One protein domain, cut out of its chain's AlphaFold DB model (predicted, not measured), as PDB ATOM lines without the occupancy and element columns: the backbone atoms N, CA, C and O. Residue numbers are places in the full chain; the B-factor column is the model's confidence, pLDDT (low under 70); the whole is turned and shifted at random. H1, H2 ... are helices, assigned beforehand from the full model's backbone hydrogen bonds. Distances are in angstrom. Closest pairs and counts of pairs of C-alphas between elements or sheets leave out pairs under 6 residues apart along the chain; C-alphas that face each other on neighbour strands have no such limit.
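This is residues 294 to 416 of the 489 residues of an uncharacterized protein of Saitozyma podzolica (UniProt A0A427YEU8). Two helical hairpins, H1 with H2 and H4 with H5, meet where H2 crosses H4, and the short helix H3 sits at the far end of H2, next to the later part of H4. The link of residues 359 to 372 threads through the middle between the hairpins, while the loop of residues 315 to 329 swings out from the first hairpin and adds to the longest axis. The printed part has 123 residues, with five named helices in the order H1, H2, H3, H4, H5 and no named strand, and its class is all helix. It is compact, with a radius of gyration of the C-alphas of 15.3 A, and the C-alphas span 47 by 38 by 29 A.

H1 takes residues 294 to 314, 29.1 A from first to last C-alpha; it begins with C-alpha 294 at (9.016, 57.344, -16.635) and has a kink of 28 degrees near residue 308. H2 takes residues 330 to 347, 25.6 A long, from C-alpha 330 at (-5.038, 52.388, -39.639). H3 is short, residues 350 to 358. H4 takes residues 373 to 391, 27.2 A, and H5 residues 397 to 415, 27.4 A, ending with C-alpha 415 at (18.130, 37.548, -48.188).

H2 and H4 are the hubs, touching three helices each. H1 and H2 form a helical hairpin and touch at a steep tilt of 45 degrees, opposite ways; their closest C-alphas, those of Leu 300 and Ala 343, are 5.6 A apart. H2, with residues 341 to 347 alone, touches residues 378 to 385 of H4 at a steep tilt of 43 degrees, the same way; the closest C-alphas are those of Val 344 and Ala 382, 6.0 A apart. H2 and H3 touch only at the corner, about perpendicular at 81 degrees, with the C-alphas of Leu 347 and Ala 353 closest at 5.3 A. H3 touches residues 385 to 389 of H4 at a steep tilt of 58 degrees, the closest C-alphas being those of Asp 357 and Trp 389 at 6.5 A. H4 and H5, a helical hairpin, touch at a shallow tilt of 27 degrees, opposite ways, with the C-alphas of Ala 390 and Arg 399 closest at 4.8 A. H5 is apart from H1, H2 and H3, and H1 is apart from H4. Every O i to N i+4 pair is within hydrogen-bond range in H2, H3, H4 and H5; in H1, 15 of 17 are.

The two C-alphas farthest apart are those of His 323 and Gln 392, at 47.2 A. The printed part has no cut. The links H1 to H2 and H3 to H4 are long; H2 to H3 and H4 to H5 are tight. The mean pLDDT of the printed part is 74.8, and 32 residues are under 70, among them 311 to 318, 360 to 376 and 413 to 416.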
ATOM      1  N   ALA A 294      10.429  57.697 -16.785       80.25
ATOM      2  CA  ALA A 294       9.016  57.344 -16.635       80.25
ATOM      3  C   ALA A 294       8.226  57.420 -17.957       80.25
ATOM      4  O   ALA A 294       7.501  56.466 -18.246       80.25
ATOM      5  N   PRO A 295       8.362  58.468 -18.800       81.62
ATOM      6  CA  PRO A 295       7.622  58.540 -20.060       81.62
ATOM      7  C   PRO A 295       7.965  57.390 -21.011       81.62
ATOM      8  O   PRO A 295       7.072  56.803 -21.619       81.62
ATOM      9  N   ALA A 296       9.249  57.039 -21.103       83.81
ATOM     10  CA  ALA A 296       9.720  55.976 -21.982       83.81
ATOM     11  C   ALA A 296       9.286  54.587 -21.490       83.81
ATOM     12  O   ALA A 296       8.810  53.775 -22.284       83.81
ATOM     13  N   LEU A 297       9.348  54.340 -20.176       82.38
ATOM     14  CA  LEU A 297       8.858  53.094 -19.589       82.38
ATOM     15  C   LEU A 297       7.336  52.948 -19.748       82.38
ATOM     16  O   LEU A 297       6.851  51.881 -20.119       82.38
ATOM     17  N   MET A 298       6.573  54.024 -19.532       83.69
ATOM     18  CA  MET A 298       5.125  54.014 -19.764       83.69
ATOM     19  C   MET A 298       4.799  53.769 -21.236       83.69
ATOM     20  O   MET A 298       3.880  53.008 -21.534       83.69
ATOM     21  N   ASN A 299       5.569  54.352 -22.160       83.12
ATOM     22  CA  ASN A 299       5.425  54.059 -23.581       83.12
ATOM     23  C   ASN A 299       5.672  52.571 -23.878       83.12
ATOM     24  O   ASN A 299       4.871  51.957 -24.576       83.12
ATOM     25  N   LEU A 300       6.703  51.963 -23.284       83.31
ATOM     26  CA  LEU A 300       6.984  50.530 -23.423       83.31
ATOM     27  C   LEU A 300       5.840  49.650 -22.885       83.31
ATOM     28  O   LEU A 300       5.469  48.663 -23.526       83.31
ATOM     29  N   PHE A 301       5.231  50.006 -21.750       81.44
ATOM     30  CA  PHE A 301       4.059  49.289 -21.231       81.44
ATOM     31  C   PHE A 301       2.825  49.450 -22.118       81.44
ATOM     32  O   PHE A 301       2.125  48.467 -22.357       81.44
ATOM     33  N   ILE A 302       2.584  50.655 -22.642       81.31
ATOM     34  CA  ILE A 302       1.503  50.907 -23.603       81.31
ATOM     35  C   ILE A 302       1.703  50.037 -24.839       81.31
ATOM     36  O   ILE A 302       0.778  49.331 -25.221       81.31
ATOM     37  N   VAL A 303       2.911  50.020 -25.407       82.75
ATOM     38  CA  VAL A 303       3.256  49.172 -26.553       82.75
ATOM     39  C   VAL A 303       3.014  47.700 -26.226       82.75
ATOM     40  O   VAL A 303       2.366  47.001 -27.000       82.75
ATOM     41  N   THR A 304       3.471  47.230 -25.063       77.81
ATOM     42  CA  THR A 304       3.298  45.831 -24.642       77.81
ATOM     43  C   THR A 304       1.829  45.442 -24.551       77.81
ATOM     44  O   THR A 304       1.417  44.418 -25.102       77.81
ATOM     45  N   LEU A 305       1.028  46.265 -23.877       79.25
ATOM     46  CA  LEU A 305      -0.395  46.023 -23.683       79.25
ATOM     47  C   LEU A 305      -1.156  46.114 -25.008       79.25
ATOM     48  O   LEU A 305      -1.927  45.219 -25.348       79.25
ATOM     49  N   GLU A 306      -0.934  47.190 -25.757       77.44
ATOM     50  CA  GLU A 306      -1.633  47.464 -27.005       77.44
ATOM     51  C   GLU A 306      -1.309  46.413 -28.065       77.44
ATOM     52  O   GLU A 306      -2.233  45.886 -28.684       77.44
ATOM     53  N   PHE A 307      -0.041  46.023 -28.206       75.81
ATOM     54  CA  PHE A 307       0.355  44.929 -29.086       75.81
ATOM     55  C   PHE A 307      -0.305  43.611 -28.668       75.81
ATOM     56  O   PHE A 307      -0.911  42.941 -29.500       75.81
ATOM     57  N   THR A 308      -0.266  43.261 -27.376       72.19
ATOM     58  CA  THR A 308      -0.870  42.015 -26.866       72.19
ATOM     59  C   THR A 308      -2.374  41.951 -27.144       72.19
ATOM     60  O   THR A 308      -2.875  40.909 -27.564       72.19
ATOM     61  N   LEU A 309      -3.091  43.064 -26.969       74.31
ATOM     62  CA  LEU A 309      -4.529  43.149 -27.229       74.31
ATOM     63  C   LEU A 309      -4.854  43.130 -28.726       74.31
ATOM     64  O   LEU A 309      -5.737  42.387 -29.160       74.31
ATOM     65  N   GLN A 310      -4.151  43.933 -29.528       72.12
ATOM     66  CA  GLN A 310      -4.398  44.018 -30.969       72.12
ATOM     67  C   GLN A 310      -4.036  42.715 -31.690       72.12
ATOM     68  O   GLN A 310      -4.702  42.349 -32.663       72.12
ATOM     69  N   ARG A 311      -3.054  41.963 -31.175       69.06
ATOM     70  CA  ARG A 311      -2.623  40.666 -31.714       69.06
ATOM     71  C   ARG A 311      -3.791  39.700 -31.922       69.06
ATOM     72  O   ARG A 311      -3.845  39.038 -32.955       69.06
ATOM     73  N   CYS A 312      -4.735  39.636 -30.983       67.94
ATOM     74  CA  CYS A 312      -5.891  38.735 -31.057       67.94
ATOM     75  C   CYS A 312      -6.804  39.021 -32.262       67.94
ATOM     76  O   CYS A 312      -7.466  38.114 -32.761       67.94
ATOM     77  N   PHE A 313      -6.822  40.267 -32.741       68.06
ATOM     78  CA  PHE A 313      -7.649  40.701 -33.868       68.06
ATOM     79  C   PHE A 313      -6.893  40.693 -35.195       68.06
ATOM     80  O   PHE A 313      -7.494  40.441 -36.238       68.06
ATOM     81  N   LEU A 314      -5.587  40.956 -35.162       66.56
ATOM     82  CA  LEU A 314      -4.727  40.941 -36.345       66.56
ATOM     83  C   LEU A 314      -4.376  39.510 -36.764       66.56
ATOM     84  O   LEU A 314      -4.328  39.199 -37.956       66.56
ATOM     85  N   TRP A 315      -4.173  38.618 -35.790       66.62
ATOM     86  CA  TRP A 315      -3.751  37.235 -36.023       66.62
ATOM     87  C   TRP A 315      -4.559  36.244 -35.190       66.62
ATOM     88  O   TRP A 315      -4.016  35.585 -34.299       66.62
ATOM     89  N   PRO A 316      -5.859  36.118 -35.488       63.31
ATOM     90  CA  PRO A 316      -6.716  35.177 -34.796       63.31
ATOM     91  C   PRO A 316      -6.239  33.736 -35.039       63.31
ATOM     92  O   PRO A 316      -6.044  33.317 -36.180       63.31
ATOM     93  N   THR A 317      -6.052  32.968 -33.966       63.03
ATOM     94  CA  THR A 317      -5.778  31.518 -34.037       63.03
ATOM     95  C   THR A 317      -7.034  30.708 -34.365       63.03
ATOM     96  O   THR A 317      -6.930  29.590 -34.857       63.03
ATOM     97  N   SER A 318      -8.210  31.291 -34.124       69.81
ATOM     98  CA  SER A 318      -9.532  30.733 -34.419       69.81
ATOM     99  C   SER A 318     -10.359  31.783 -35.155       69.81
ATOM    100  O   SER A 318     -10.206  32.962 -34.844       69.81
ATOM    101  N   PRO A 319     -11.243  31.410 -36.095       70.19
ATOM    102  CA  PRO A 319     -12.051  32.383 -36.825       70.19
ATOM    103  C   PRO A 319     -12.791  33.310 -35.853       70.19
ATOM    104  O   PRO A 319     -13.443  32.850 -34.915       70.19
ATOM    105  N   ILE A 320     -12.654  34.620 -36.070       70.75
ATOM    106  CA  ILE A 320     -13.294  35.636 -35.233       70.75
ATOM    107  C   ILE A 320     -14.815  35.454 -35.356       70.75
ATOM    108  O   ILE A 320     -15.314  35.396 -36.486       70.75
ATOM    109  N   PRO A 321     -15.560  35.365 -34.237       79.81
ATOM    110  CA  PRO A 321     -17.009  35.256 -34.276       79.81
ATOM    111  C   PRO A 321     -17.639  36.364 -35.135       79.81
ATOM    112  O   PRO A 321     -17.226  37.520 -35.036       79.81
ATOM    113  N   PRO A 322     -18.664  36.055 -35.948       76.00
ATOM    114  CA  PRO A 322     -19.201  36.989 -36.943       76.00
ATOM    115  C   PRO A 322     -19.844  38.245 -36.337       76.00
ATOM    116  O   PRO A 322     -20.023  39.234 -37.039       76.00
ATOM    117  N   HIS A 323     -20.180  38.224 -35.042       80.50
ATOM    118  CA  HIS A 323     -20.713  39.378 -34.318       80.50
ATOM    119  C   HIS A 323     -19.624  40.359 -33.840       80.50
ATOM    120  O   HIS A 323     -19.946  41.483 -33.461       80.50
ATOM    121  N   ILE A 324     -18.338  39.978 -33.869       73.94
ATOM    122  CA  ILE A 324     -17.219  40.848 -33.483       73.94
ATOM    123  C   ILE A 324     -16.681  41.558 -34.728       73.94
ATOM    124  O   ILE A 324     -15.900  41.011 -35.509       73.94
ATOM    125  N   THR A 325     -17.075  42.818 -34.894       70.19
ATOM    126  CA  THR A 325     -16.669  43.677 -36.020       70.19
ATOM    127  C   THR A 325     -15.412  44.499 -35.743       70.19
ATOM    128  O   THR A 325     -14.931  45.198 -36.635       70.19
ATOM    129  N   TYR A 326     -14.856  44.424 -34.529       72.31
ATOM    130  CA  TYR A 326     -13.704  45.234 -34.150       72.31
ATOM    131  C   TYR A 326     -12.497  44.955 -35.056       72.31
ATOM    132  O   TYR A 326     -12.058  43.811 -35.239       72.31
ATOM    133  N   ARG A 327     -11.958  46.034 -35.623       68.56
ATOM    134  CA  ARG A 327     -10.717  46.070 -36.393       68.56
ATOM    135  C   ARG A 327      -9.925  47.299 -35.944       68.56
ATOM    136  O   ARG A 327     -10.516  48.378 -35.868       68.56
ATOM    137  N   PRO A 328      -8.624  47.168 -35.626       71.44
ATOM    138  CA  PRO A 328      -7.788  48.327 -35.337       71.44
ATOM    139  C   PRO A 328      -7.833  49.307 -36.514       71.44
ATOM    140  O   PRO A 328      -7.702  48.901 -37.669       71.44
ATOM    141  N   THR A 329      -8.045  50.594 -36.239       76.88
ATOM    142  CA  THR A 329      -7.983  51.615 -37.289       76.88
ATOM    143  C   THR A 329      -6.545  51.758 -37.786       76.88
ATOM    144  O   THR A 329      -5.592  51.563 -37.029       76.88
ATOM    145  N   ARG A 330      -6.370  52.147 -39.055       74.75
ATOM    146  CA  ARG A 330      -5.038  52.388 -39.639       74.75
ATOM    147  C   ARG A 330      -4.226  53.396 -38.821       74.75
ATOM    148  O   ARG A 330      -3.039  53.198 -38.606       74.75
ATOM    149  N   GLU A 331      -4.868  54.459 -38.349       75.31
ATOM    150  CA  GLU A 331      -4.234  55.481 -37.506       75.31
ATOM    151  C   GLU A 331      -3.709  54.901 -36.193       75.31
ATOM    152  O   GLU A 331      -2.586  55.194 -35.791       75.31
ATOM    153  N   ARG A 332      -4.491  54.022 -35.556       74.06
ATOM    154  CA  ARG A 332      -4.094  53.353 -34.317       74.06
ATOM    155  C   ARG A 332      -2.914  52.408 -34.531       74.06
ATOM    156  O   ARG A 332      -2.024  52.353 -33.691       74.06
ATOM    157  N   TRP A 333      -2.884  51.718 -35.669       75.88
ATOM    158  CA  TRP A 333      -1.748  50.891 -36.063       75.88
ATOM    159  C   TRP A 333      -0.474  51.719 -36.267       75.88
ATOM    160  O   TRP A 333       0.559  51.414 -35.682       75.88
ATOM    161  N   MET A 334      -0.550  52.815 -37.029       77.19
ATOM    162  CA  MET A 334       0.605  53.698 -37.255       77.19
ATOM    163  C   MET A 334       1.121  54.319 -35.949       77.19
ATOM    164  O   MET A 334       2.329  54.422 -35.752       77.19
ATOM    165  N   ALA A 335       0.222  54.684 -35.031       78.25
ATOM    166  CA  ALA A 335       0.603  55.176 -33.710       78.25
ATOM    167  C   ALA A 335       1.307  54.101 -32.866       78.25
ATOM    168  O   ALA A 335       2.268  54.419 -32.169       78.25
ATOM    169  N   LEU A 336       0.858  52.841 -32.931       80.19
ATOM    170  CA  LEU A 336       1.528  51.727 -32.259       80.19
ATOM    171  C   LEU A 336       2.940  51.523 -32.814       80.19
ATOM    172  O   LEU A 336       3.879  51.466 -32.027       80.19
ATOM    173  N   VAL A 337       3.094  51.490 -34.142       80.56
ATOM    174  CA  VAL A 337       4.407  51.361 -34.795       80.56
ATOM    175  C   VAL A 337       5.340  52.473 -34.326       80.56
ATOM    176  O   VAL A 337       6.398  52.162 -33.793       80.56
ATOM    177  N   GLN A 338       4.919  53.744 -34.388       82.25
ATOM    178  CA  GLN A 338       5.740  54.872 -33.928       82.25
ATOM    179  C   GLN A 338       6.200  54.708 -32.471       82.25
ATOM    180  O   GLN A 338       7.365  54.935 -32.146       82.25
ATOM    181  N   ARG A 339       5.298  54.269 -31.585       82.56
ATOM    182  CA  ARG A 339       5.634  54.020 -30.178       82.56
ATOM    183  C   ARG A 339       6.620  52.866 -30.014       82.56
ATOM    184  O   ARG A 339       7.456  52.939 -29.114       82.56
ATOM    185  N   VAL A 340       6.522  51.819 -30.838       83.06
ATOM    186  CA  VAL A 340       7.497  50.718 -30.877       83.06
ATOM    187  C   VAL A 340       8.866  51.254 -31.289       83.06
ATOM    188  O   VAL A 340       9.850  50.906 -30.641       83.06
ATOM    189  N   GLU A 341       8.949  52.133 -32.295       83.31
ATOM    190  CA  GLU A 341      10.226  52.730 -32.721       83.31
ATOM    191  C   GLU A 341      10.888  53.497 -31.572       83.31
ATOM    192  O   GLU A 341      12.047  53.240 -31.231       83.31
ATOM    193  N   ASP A 342      10.126  54.378 -30.919       84.44
ATOM    194  CA  ASP A 342      10.598  55.170 -29.782       84.44
ATOM    195  C   ASP A 342      11.062  54.263 -28.629       84.44
ATOM    196  O   ASP A 342      12.105  54.501 -28.010       84.44
ATOM    197  N   ALA A 343      10.319  53.183 -28.360       85.75
ATOM    198  CA  ALA A 343      10.664  52.205 -27.335       85.75
ATOM    199  C   ALA A 343      11.950  51.435 -27.681       85.75
ATOM    200  O   ALA A 343      12.822  51.294 -26.826       85.75
ATOM    201  N   VAL A 344      12.113  50.976 -28.925       84.38
ATOM    202  CA  VAL A 344      13.311  50.250 -29.388       84.38
ATOM    203  C   VAL A 344      14.553  51.142 -29.337       84.38
ATOM    204  O   VAL A 344      15.616  50.695 -28.885       84.38
ATOM    205  N   HIS A 345      14.428  52.410 -29.736       85.81
ATOM    206  CA  HIS A 345      15.500  53.395 -29.598       85.81
ATOM    207  C   HIS A 345      15.887  53.610 -28.136       85.81
ATOM    208  O   HIS A 345      17.075  53.583 -27.805       85.81
ATOM    209  N   TRP A 346      14.901  53.758 -27.251       87.25
ATOM    210  CA  TRP A 346      15.151  53.920 -25.824       87.25
ATOM    211  C   TRP A 346      15.778  52.675 -25.181       87.25
ATOM    212  O   TRP A 346      16.725  52.811 -24.408       87.25
ATOM    213  N   LEU A 347      15.344  51.463 -25.539       86.12
ATOM    214  CA  LEU A 347      15.905  50.200 -25.031       86.12
ATOM    215  C   LEU A 347      17.394  50.016 -25.364       86.12
ATOM    216  O   LEU A 347      18.101  49.305 -24.652       86.12
ATOM    217  N   ASN A 348      17.882  50.677 -26.417       84.44
ATOM    218  CA  ASN A 348      19.299  50.691 -26.780       84.44
ATOM    219  C   ASN A 348      20.126  51.736 -26.007       84.44
ATOM    220  O   ASN A 348      21.352  51.771 -26.134       84.44
ATOM    221  N   THR A 349      19.492  52.578 -25.189       88.81
ATOM    222  CA  THR A 349      20.196  53.480 -24.268       88.81
ATOM    223  C   THR A 349      20.637  52.733 -23.002       88.81
ATOM    224  O   THR A 349      20.031  51.721 -22.643       88.81
ATOM    225  N   PRO A 350      21.657  53.221 -22.267       85.25
ATOM    226  CA  PRO A 350      22.070  52.613 -20.999       85.25
ATOM    227  C   PRO A 350      20.944  52.515 -19.962       85.25
ATOM    228  O   PRO A 350      20.910  51.567 -19.180       85.25
ATOM    229  N   ASP A 351      20.015  53.474 -19.961       85.12
ATOM    230  CA  ASP A 351      18.896  53.475 -19.023       85.12
ATOM    231  C   ASP A 351      17.801  52.492 -19.433       85.12
ATOM    232  O   ASP A 351      17.355  51.713 -18.592       85.12
ATOM    233  N   GLY A 352      17.431  52.437 -20.716       84.44
ATOM    234  CA  GLY A 352      16.497  51.425 -21.222       84.44
ATOM    235  C   GLY A 352      17.034  49.999 -21.070       84.44
ATOM    236  O   GLY A 352      16.294  49.098 -20.677       84.44
ATOM    237  N   ALA A 353      18.341  49.803 -21.266       84.44
ATOM    238  CA  ALA A 353      19.006  48.520 -21.058       84.44
ATOM    239  C   ALA A 353      18.879  48.017 -19.609       84.44
ATOM    240  O   ALA A 353      18.663  46.825 -19.401       84.44
ATOM    241  N   PHE A 354      18.955  48.909 -18.613       87.69
ATOM    242  CA  PHE A 354      18.716  48.545 -17.212       87.69
ATOM    243  C   PHE A 354      17.291  48.009 -17.003       87.69
ATOM    244  O   PHE A 354      17.115  46.978 -16.355       87.69
ATOM    245  N   TYR A 355      16.276  48.673 -17.564       85.31
ATOM    246  CA  TYR A 355      14.885  48.224 -17.425       85.31
ATOM    247  C   TYR A 355      14.602  46.936 -18.200       85.31
ATOM    248  O   TYR A 355      13.819  46.121 -17.724       85.31
ATOM    249  N   LEU A 356      15.280  46.703 -19.326       82.88
ATOM    250  CA  LEU A 356      15.223  45.431 -20.052       82.88
ATOM    251  C   LEU A 356      15.803  44.271 -19.230       82.88
ATOM    252  O   LEU A 356      15.262  43.166 -19.227       82.88
ATOM    253  N   ASP A 357      16.903  44.525 -18.517       82.62
ATOM    254  CA  ASP A 357      17.555  43.531 -17.661       82.62
ATOM    255  C   ASP A 357      16.683  43.175 -16.444       82.62
ATOM    256  O   ASP A 357      16.662  42.024 -16.002       82.62
ATOM    257  N   VAL A 358      15.953  44.163 -15.917       81.69
ATOM    258  CA  VAL A 358      15.083  44.033 -14.740       81.69
ATOM    259  C   VAL A 358      13.701  43.469 -15.085       81.69
ATOM    260  O   VAL A 358      13.171  42.687 -14.301       81.69
ATOM    261  N   TRP A 359      13.124  43.845 -16.229       77.25
ATOM    262  CA  TRP A 359      11.725  43.585 -16.586       77.25
ATOM    263  C   TRP A 359      11.625  42.733 -17.859       77.25
ATOM    264  O   TRP A 359      11.336  43.221 -18.957       77.25
ATOM    265  N   SER A 360      11.838  41.424 -17.706       66.50
ATOM    266  CA  SER A 360      11.879  40.440 -18.804       66.50
ATOM    267  C   SER A 360      10.601  40.402 -19.653       66.50
ATOM    268  O   SER A 360      10.660  40.168 -20.862       66.50
ATOM    269  N   ASN A 361       9.450  40.721 -19.055       64.62
ATOM    270  CA  ASN A 361       8.148  40.749 -19.731       64.62
ATOM    271  C   ASN A 361       8.031  41.816 -20.838       64.62
ATOM    272  O   ASN A 361       7.135  41.737 -21.677       64.62
ATOM    273  N   THR A 362       8.939  42.795 -20.881       65.44
ATOM    274  CA  THR A 362       8.895  43.905 -21.847       65.44
ATOM    275  C   THR A 362       9.638  43.634 -23.160       65.44
ATOM    276  O   THR A 362       9.599  44.463 -24.063       65.44
ATOM    277  N   VAL A 363      10.284  42.468 -23.309       62.53
ATOM    278  CA  VAL A 363      11.052  42.095 -24.519       62.53
ATOM    279  C   VAL A 363      10.133  41.726 -25.695       62.53
ATOM    280  O   VAL A 363      10.469  41.932 -26.858       62.53
ATOM    281  N   TYR A 364       8.955  41.176 -25.394       59.91
ATOM    282  CA  TYR A 364       8.021  40.607 -26.373       59.91
ATOM    283  C   TYR A 364       7.513  41.540 -27.491       59.91
ATOM    284  O   TYR A 364       7.330  41.052 -28.606       59.91
ATOM    285  N   PRO A 365       7.262  42.840 -27.253       54.31
ATOM    286  CA  PRO A 365       6.709  43.740 -28.264       54.31
ATOM    287  C   PRO A 365       7.760  44.303 -29.227       54.31
ATOM    288  O   PRO A 365       7.402  44.862 -30.253       54.31
ATOM    289  N   ALA A 366       9.052  44.193 -28.900       52.91
ATOM    290  CA  ALA A 366      10.134  44.823 -29.662       52.91
ATOM    291  C   ALA A 366      10.483  44.089 -30.974       52.91
ATOM    292  O   ALA A 366      11.390  44.500 -31.694       52.91
ATOM    293  N   LEU A 367       9.802  42.980 -31.274       53.41
ATOM    294  CA  LEU A 367      10.098  42.092 -32.394       53.41
ATOM    295  C   LEU A 367       8.935  42.078 -33.387       53.41
ATOM    296  O   LEU A 367       8.155  41.126 -33.437       53.41
ATOM    297  N   GLU A 368       8.837  43.134 -34.186       52.59
ATOM    298  CA  GLU A 368       7.925  43.188 -35.324       52.59
ATOM    299  C   GLU A 368       8.696  43.323 -36.640       52.59
ATOM    300  O   GLU A 368       9.601  44.149 -36.766       52.59
ATOM    301  N   GLU A 369       8.340  42.488 -37.620       47.06
ATOM    302  CA  GLU A 369       8.892  42.547 -38.970       47.06
ATOM    303  C   GLU A 369       7.990  43.386 -39.876       47.06
ATOM    304  O   GLU A 369       6.788  43.154 -39.982       47.06
ATOM    305  N   SER A 370       8.596  44.343 -40.571       51.78
ATOM    306  CA  SER A 370       7.967  45.085 -41.654       51.78
ATOM    307  C   SER A 370       8.931  45.129 -42.840       51.78
ATOM    308  O   SER A 370      10.151  45.193 -42.671       51.78
ATOM    309  N   GLY A 371       8.379  45.047 -44.054       51.28
ATOM    310  CA  GLY A 371       9.141  44.986 -45.306       51.28
ATOM    311  C   GLY A 371       9.820  46.299 -45.712       51.28
ATOM    312  O   GLY A 371      10.490  46.348 -46.742       51.28
ATOM    313  N   ASP A 372       9.653  47.362 -44.928       61.09
ATOM    314  CA  ASP A 372      10.213  48.681 -45.199       61.09
ATOM    315  C   ASP A 372      11.684  48.778 -44.713       61.09
ATOM    316  O   ASP A 372      12.012  48.322 -43.611       61.09
ATOM    317  N   PRO A 373      12.612  49.356 -45.505       64.06
ATOM    318  CA  PRO A 373      13.993  49.615 -45.086       64.06
ATOM    319  C   PRO A 373      14.153  50.315 -43.724       64.06
ATOM    320  O   PRO A 373      15.131  50.029 -43.024       64.06
ATOM    321  N   HIS A 374      13.215  51.173 -43.305       67.12
ATOM    322  CA  HIS A 374      13.238  51.776 -41.959       67.12
ATOM    323  C   HIS A 374      13.076  50.721 -40.852       67.12
ATOM    324  O   HIS A 374      13.877  50.638 -39.919       67.12
ATOM    325  N   HIS A 375      12.134  49.799 -41.032       68.81
ATOM    326  CA  HIS A 375      11.851  48.731 -40.075       68.81
ATOM    327  C   HIS A 375      12.963  47.680 -40.007       68.81
ATOM    328  O   HIS A 375      13.211  47.102 -38.951       68.81
ATOM    329  N   ARG A 376      13.731  47.491 -41.088       68.50
ATOM    330  CA  ARG A 376      14.962  46.678 -41.052       68.50
ATOM    331  C   ARG A 376      16.014  47.260 -40.112       68.50
ATOM    332  O   ARG A 376      16.729  46.510 -39.449       68.50
ATOM    333  N   THR A 377      16.122  48.584 -40.048       76.00
ATOM    334  CA  THR A 377      17.043  49.256 -39.121       76.00
ATOM    335  C   THR A 377      16.591  49.053 -37.679       76.00
ATOM    336  O   THR A 377      17.412  48.707 -36.831       76.00
ATOM    337  N   LEU A 378      15.287  49.163 -37.422       74.38
ATOM    338  CA  LEU A 378      14.693  48.899 -36.111       74.38
ATOM    339  C   LEU A 378      14.858  47.440 -35.674       74.38
ATOM    340  O   LEU A 378      15.274  47.197 -34.547       74.38
ATOM    341  N   LEU A 379      14.648  46.475 -36.572       76.00
ATOM    342  CA  LEU A 379      14.901  45.053 -36.314       76.00
ATOM    343  C   LEU A 379      16.360  44.778 -35.944       76.00
ATOM    344  O   LEU A 379      16.625  43.996 -35.036       76.00
ATOM    345  N   ASN A 380      17.318  45.426 -36.614       80.94
ATOM    346  CA  ASN A 380      18.734  45.302 -36.259       80.94
ATOM    347  C   ASN A 380      19.022  45.888 -34.869       80.94
ATOM    348  O   ASN A 380      19.818  45.327 -34.110       80.94
ATOM    349  N   LEU A 381      18.382  47.011 -34.532       80.88
ATOM    350  CA  LEU A 381      18.514  47.665 -33.230       80.88
ATOM    351  C   LEU A 381      17.903  46.799 -32.111       80.88
ATOM    352  O   LEU A 381      18.508  46.627 -31.054       80.88
ATOM    353  N   ALA A 382      16.733  46.211 -32.364       80.00
ATOM    354  CA  ALA A 382      16.056  45.295 -31.454       80.00
ATOM    355  C   ALA A 382      16.844  43.988 -31.276       80.00
ATOM    356  O   ALA A 382      17.072  43.571 -30.141       80.00
ATOM    357  N   ASP A 383      17.338  43.379 -32.364       83.31
ATOM    358  CA  ASP A 383      18.209  42.196 -32.302       83.31
ATOM    359  C   ASP A 383      19.448  42.501 -31.459       83.31
ATOM    360  O   ASP A 383      19.752  41.761 -30.533       83.31
ATOM    361  N   THR A 384      20.107  43.640 -31.684       85.69
ATOM    362  CA  THR A 384      21.283  44.040 -30.896       85.69
ATOM    363  C   THR A 384      20.973  44.097 -29.397       85.69
ATOM    364  O   THR A 384      21.719  43.520 -28.600       85.69
ATOM    365  N   ALA A 385      19.867  44.732 -29.003       82.12
ATOM    366  CA  ALA A 385      19.455  44.809 -27.601       82.12
ATOM    367  C   ALA A 385      19.152  43.421 -27.005       82.12
ATOM    368  O   ALA A 385      19.593  43.114 -25.893       82.12
ATOM    369  N   ILE A 386      18.462  42.558 -27.756       82.69
ATOM    370  CA  ILE A 386      18.069  41.210 -27.318       82.69
ATOM    371  C   ILE A 386      19.278  40.279 -27.219       82.69
ATOM    372  O   ILE A 386      19.396  39.548 -26.237       82.69
ATOM    373  N   GLN A 387      20.211  40.333 -28.173       86.31
ATOM    374  CA  GLN A 387      21.466  39.583 -28.096       86.31
ATOM    375  C   GLN A 387      22.257  39.999 -26.853       86.31
ATOM    376  O   GLN A 387      22.691  39.147 -26.079       86.31
ATOM    377  N   GLN A 388      22.406  41.306 -26.609       84.62
ATOM    378  CA  GLN A 388      23.100  41.800 -25.417       84.62
ATOM    379  C   GLN A 388      22.417  41.339 -24.123       84.62
ATOM    380  O   GLN A 388      23.093  40.906 -23.190       84.62
ATOM    381  N   TRP A 389      21.088  41.382 -24.068       82.38
ATOM    382  CA  TRP A 389      20.314  40.885 -22.932       82.38
ATOM    383  C   TRP A 389      20.483  39.372 -22.715       82.38
ATOM    384  O   TRP A 389      20.662  38.915 -21.581       82.38
ATOM    385  N   ALA A 390      20.512  38.585 -23.793       82.62
ATOM    386  CA  ALA A 390      20.687  37.140 -23.717       82.62
ATOM    387  C   ALA A 390      22.107  36.717 -23.310       82.62
ATOM    388  O   ALA A 390      22.270  35.736 -22.584       82.62
ATOM    389  N   THR A 391      23.139  37.476 -23.700       83.81
ATOM    390  CA  THR A 391      24.533  37.170 -23.321       83.81
ATOM    391  C   THR A 391      24.802  37.233 -21.816       83.81
ATOM    392  O   THR A 391      25.770  36.633 -21.353       83.81
ATOM    393  N   GLN A 392      23.953  37.912 -21.041       74.50
ATOM    394  CA  GLN A 392      24.106  38.021 -19.585       74.50
ATOM    395  C   GLN A 392      23.841  36.702 -18.857       74.50
ATOM    396  O   GLN A 392      24.501  36.398 -17.864       74.50
ATOM    397  N   SER A 393      22.905  35.910 -19.379       72.56
ATOM    398  CA  SER A 393      22.482  34.637 -18.800       72.56
ATOM    399  C   SER A 393      22.406  33.586 -19.910       72.56
ATOM    400  O   SER A 393      21.313  33.193 -20.314       72.56
ATOM    401  N   PRO A 394      23.554  33.095 -20.418       71.88
ATOM    402  CA  PRO A 394      23.582  32.147 -21.534       71.88
ATOM    403  C   PRO A 394      22.953  30.788 -21.188       71.88
ATOM    404  O   PRO A 394      22.609  30.021 -22.083       71.88
ATOM    405  N   SER A 395      22.809  30.481 -19.897       69.38
ATOM    406  CA  SER A 395      22.131  29.284 -19.400       69.38
ATOM    407  C   SER A 395      20.607  29.401 -19.378       69.38
ATOM    408  O   SER A 395      19.949  28.396 -19.127       69.38
ATOM    409  N   ASP A 396      20.042  30.592 -19.598       71.12
ATOM    410  CA  ASP A 396      18.596  30.800 -19.608       71.12
ATOM    411  C   ASP A 396      18.015  30.400 -20.983       71.12
ATOM    412  O   ASP A 396      18.301  31.047 -22.003       71.12
ATOM    413  N   PRO A 397      17.194  29.333 -21.044       68.00
ATOM    414  CA  PRO A 397      16.618  28.851 -22.291       68.00
ATOM    415  C   PRO A 397      15.646  29.856 -22.923       68.00
ATOM    416  O   PRO A 397      15.515  29.862 -24.147       68.00
ATOM    417  N   VAL A 398      14.985  30.717 -22.142       70.31
ATOM    418  CA  VAL A 398      14.034  31.714 -22.656       70.31
ATOM    419  C   VAL A 398      14.780  32.834 -23.369       70.31
ATOM    420  O   VAL A 398      14.447  33.151 -24.514       70.31
ATOM    421  N   ARG A 399      15.828  33.371 -22.738       76.62
ATOM    422  CA  ARG A 399      16.722  34.376 -23.337       76.62
ATOM    423  C   ARG A 399      17.407  33.855 -24.595       76.62
ATOM    424  O   ARG A 399      17.366  34.511 -25.634       76.62
ATOM    425  N   SER A 400      17.977  32.651 -24.520       78.62
ATOM    426  CA  SER A 400      18.646  31.998 -25.650       78.62
ATOM    427  C   SER A 400      17.690  31.772 -26.826       78.62
ATOM    428  O   SER A 400      18.020  32.078 -27.972       78.62
ATOM    429  N   ARG A 401      16.456  31.335 -26.542       75.38
ATOM    430  CA  ARG A 401      15.400  31.175 -27.548       75.38
ATOM    431  C   ARG A 401      15.013  32.503 -28.199       75.38
ATOM    432  O   ARG A 401      14.905  32.558 -29.421       75.38
ATOM    433  N   LEU A 402      14.793  33.559 -27.412       76.31
ATOM    434  CA  LEU A 402      14.422  34.879 -27.944       76.31
ATOM    435  C   LEU A 402      15.540  35.466 -28.822       76.31
ATOM    436  O   LEU A 402      15.249  35.948 -29.914       76.31
ATOM    437  N   ALA A 403      16.801  35.316 -28.412       81.94
ATOM    438  CA  ALA A 403      17.965  35.715 -29.201       81.94
ATOM    439  C   ALA A 403      18.142  34.891 -30.485       81.94
ATOM    440  O   ALA A 403      18.461  35.435 -31.541       81.94
ATOM    441  N   ALA A 404      17.918  33.575 -30.444       80.00
ATOM    442  CA  ALA A 404      17.965  32.748 -31.652       80.00
ATOM    443  C   ALA A 404      16.898  33.180 -32.672       80.00
ATOM    444  O   ALA A 404      17.128  33.161 -33.882       80.00
ATOM    445  N   MET A 405      15.737  33.598 -32.180       74.19
ATOM    446  CA  MET A 405      14.611  33.998 -33.009       74.19
ATOM    447  C   MET A 405      14.766  35.400 -33.588       74.19
ATOM    448  O   MET A 405      14.469  35.594 -34.764       74.19
ATOM    449  N   SER A 406      15.286  36.354 -32.809       80.25
ATOM    450  CA  SER A 406      15.616  37.690 -33.314       80.25
ATOM    451  C   SER A 406      16.697  37.617 -34.398       80.25
ATOM    452  O   SER A 406      16.555  38.235 -35.454       80.25
ATOM    453  N   ALA A 407      17.713  36.763 -34.213       82.19
ATOM    454  CA  ALA A 407      18.750  36.525 -35.215       82.19
ATOM    455  C   ALA A 407      18.186  35.911 -36.509       82.19
ATOM    456  O   ALA A 407      18.623  36.262 -37.610       82.19
ATOM    457  N   LEU A 408      17.213  35.005 -36.386       79.44
ATOM    458  CA  LEU A 408      16.547  34.392 -37.531       79.44
ATOM    459  C   LEU A 408      15.690  35.415 -38.293       79.44
ATOM    460  O   LEU A 408      15.833  35.509 -39.514       79.44
ATOM    461  N   LEU A 409      14.891  36.227 -37.594       74.12
ATOM    462  CA  LEU A 409      14.112  37.324 -38.186       74.12
ATOM    463  C   LEU A 409      15.018  38.316 -38.933       74.12
ATOM    464  O   LEU A 409      14.754  38.671 -40.080       74.12
ATOM    465  N   ARG A 410      16.165  38.674 -38.344       79.19
ATOM    466  CA  ARG A 410      17.171  39.515 -39.010       79.19
ATOM    467  C   ARG A 410      17.713  38.880 -40.295       79.19
ATOM    468  O   ARG A 410      17.896  39.576 -41.293       79.19
ATOM    469  N   SER A 411      17.987  37.573 -40.278       75.69
ATOM    470  CA  SER A 411      18.543  36.861 -41.441       75.69
ATOM    471  C   SER A 411      17.573  36.819 -42.628       75.69
ATOM    472  O   SER A 411      17.986  36.997 -43.776       75.69
ATOM    473  N   ILE A 412      16.277  36.692 -42.346       70.19
ATOM    474  CA  ILE A 412      15.213  36.690 -43.354       70.19
ATOM    475  C   ILE A 412      15.144  38.039 -44.077       70.19
ATOM    476  O   ILE A 412      15.138  38.080 -45.310       70.19
ATOM    477  N   GLY A 413      15.211  39.143 -43.328       59.66
ATOM    478  CA  GLY A 413      15.212  40.489 -43.901       59.66
ATOM    479  C   GLY A 413      16.409  40.785 -44.819       59.66
ATOM    480  O   GLY A 413      16.327  41.670 -45.671       59.66
ATOM    481  N   THR A 414      17.533  40.064 -44.689       58.41
ATOM    482  CA  THR A 414      18.737  40.278 -45.517       58.41
ATOM    483  C   THR A 414      18.740  39.546 -46.861       58.41
ATOM    484  O   THR A 414      19.301  40.070 -47.821       58.41
ATOM    485  N   GLU A 415      18.086  38.388 -46.975       51.41
ATOM    486  CA  GLU A 415      18.130  37.548 -48.188       51.41
ATOM    487  C   GLU A 415      17.154  37.989 -49.296       51.41
ATOM    488  O   GLU A 415      17.249  37.529 -50.435       51.41
ATOM    489  N   SER A 416      16.235  38.914 -48.998       46.97
ATOM    490  CA  SER A 416      15.237  39.422 -49.952       46.97
ATOM    491  C   SER A 416      15.837  40.245 -51.117       46.97
ATOM    492  O   SER A 416      15.196  40.409 -52.151       46.97
TER     493      SER A 416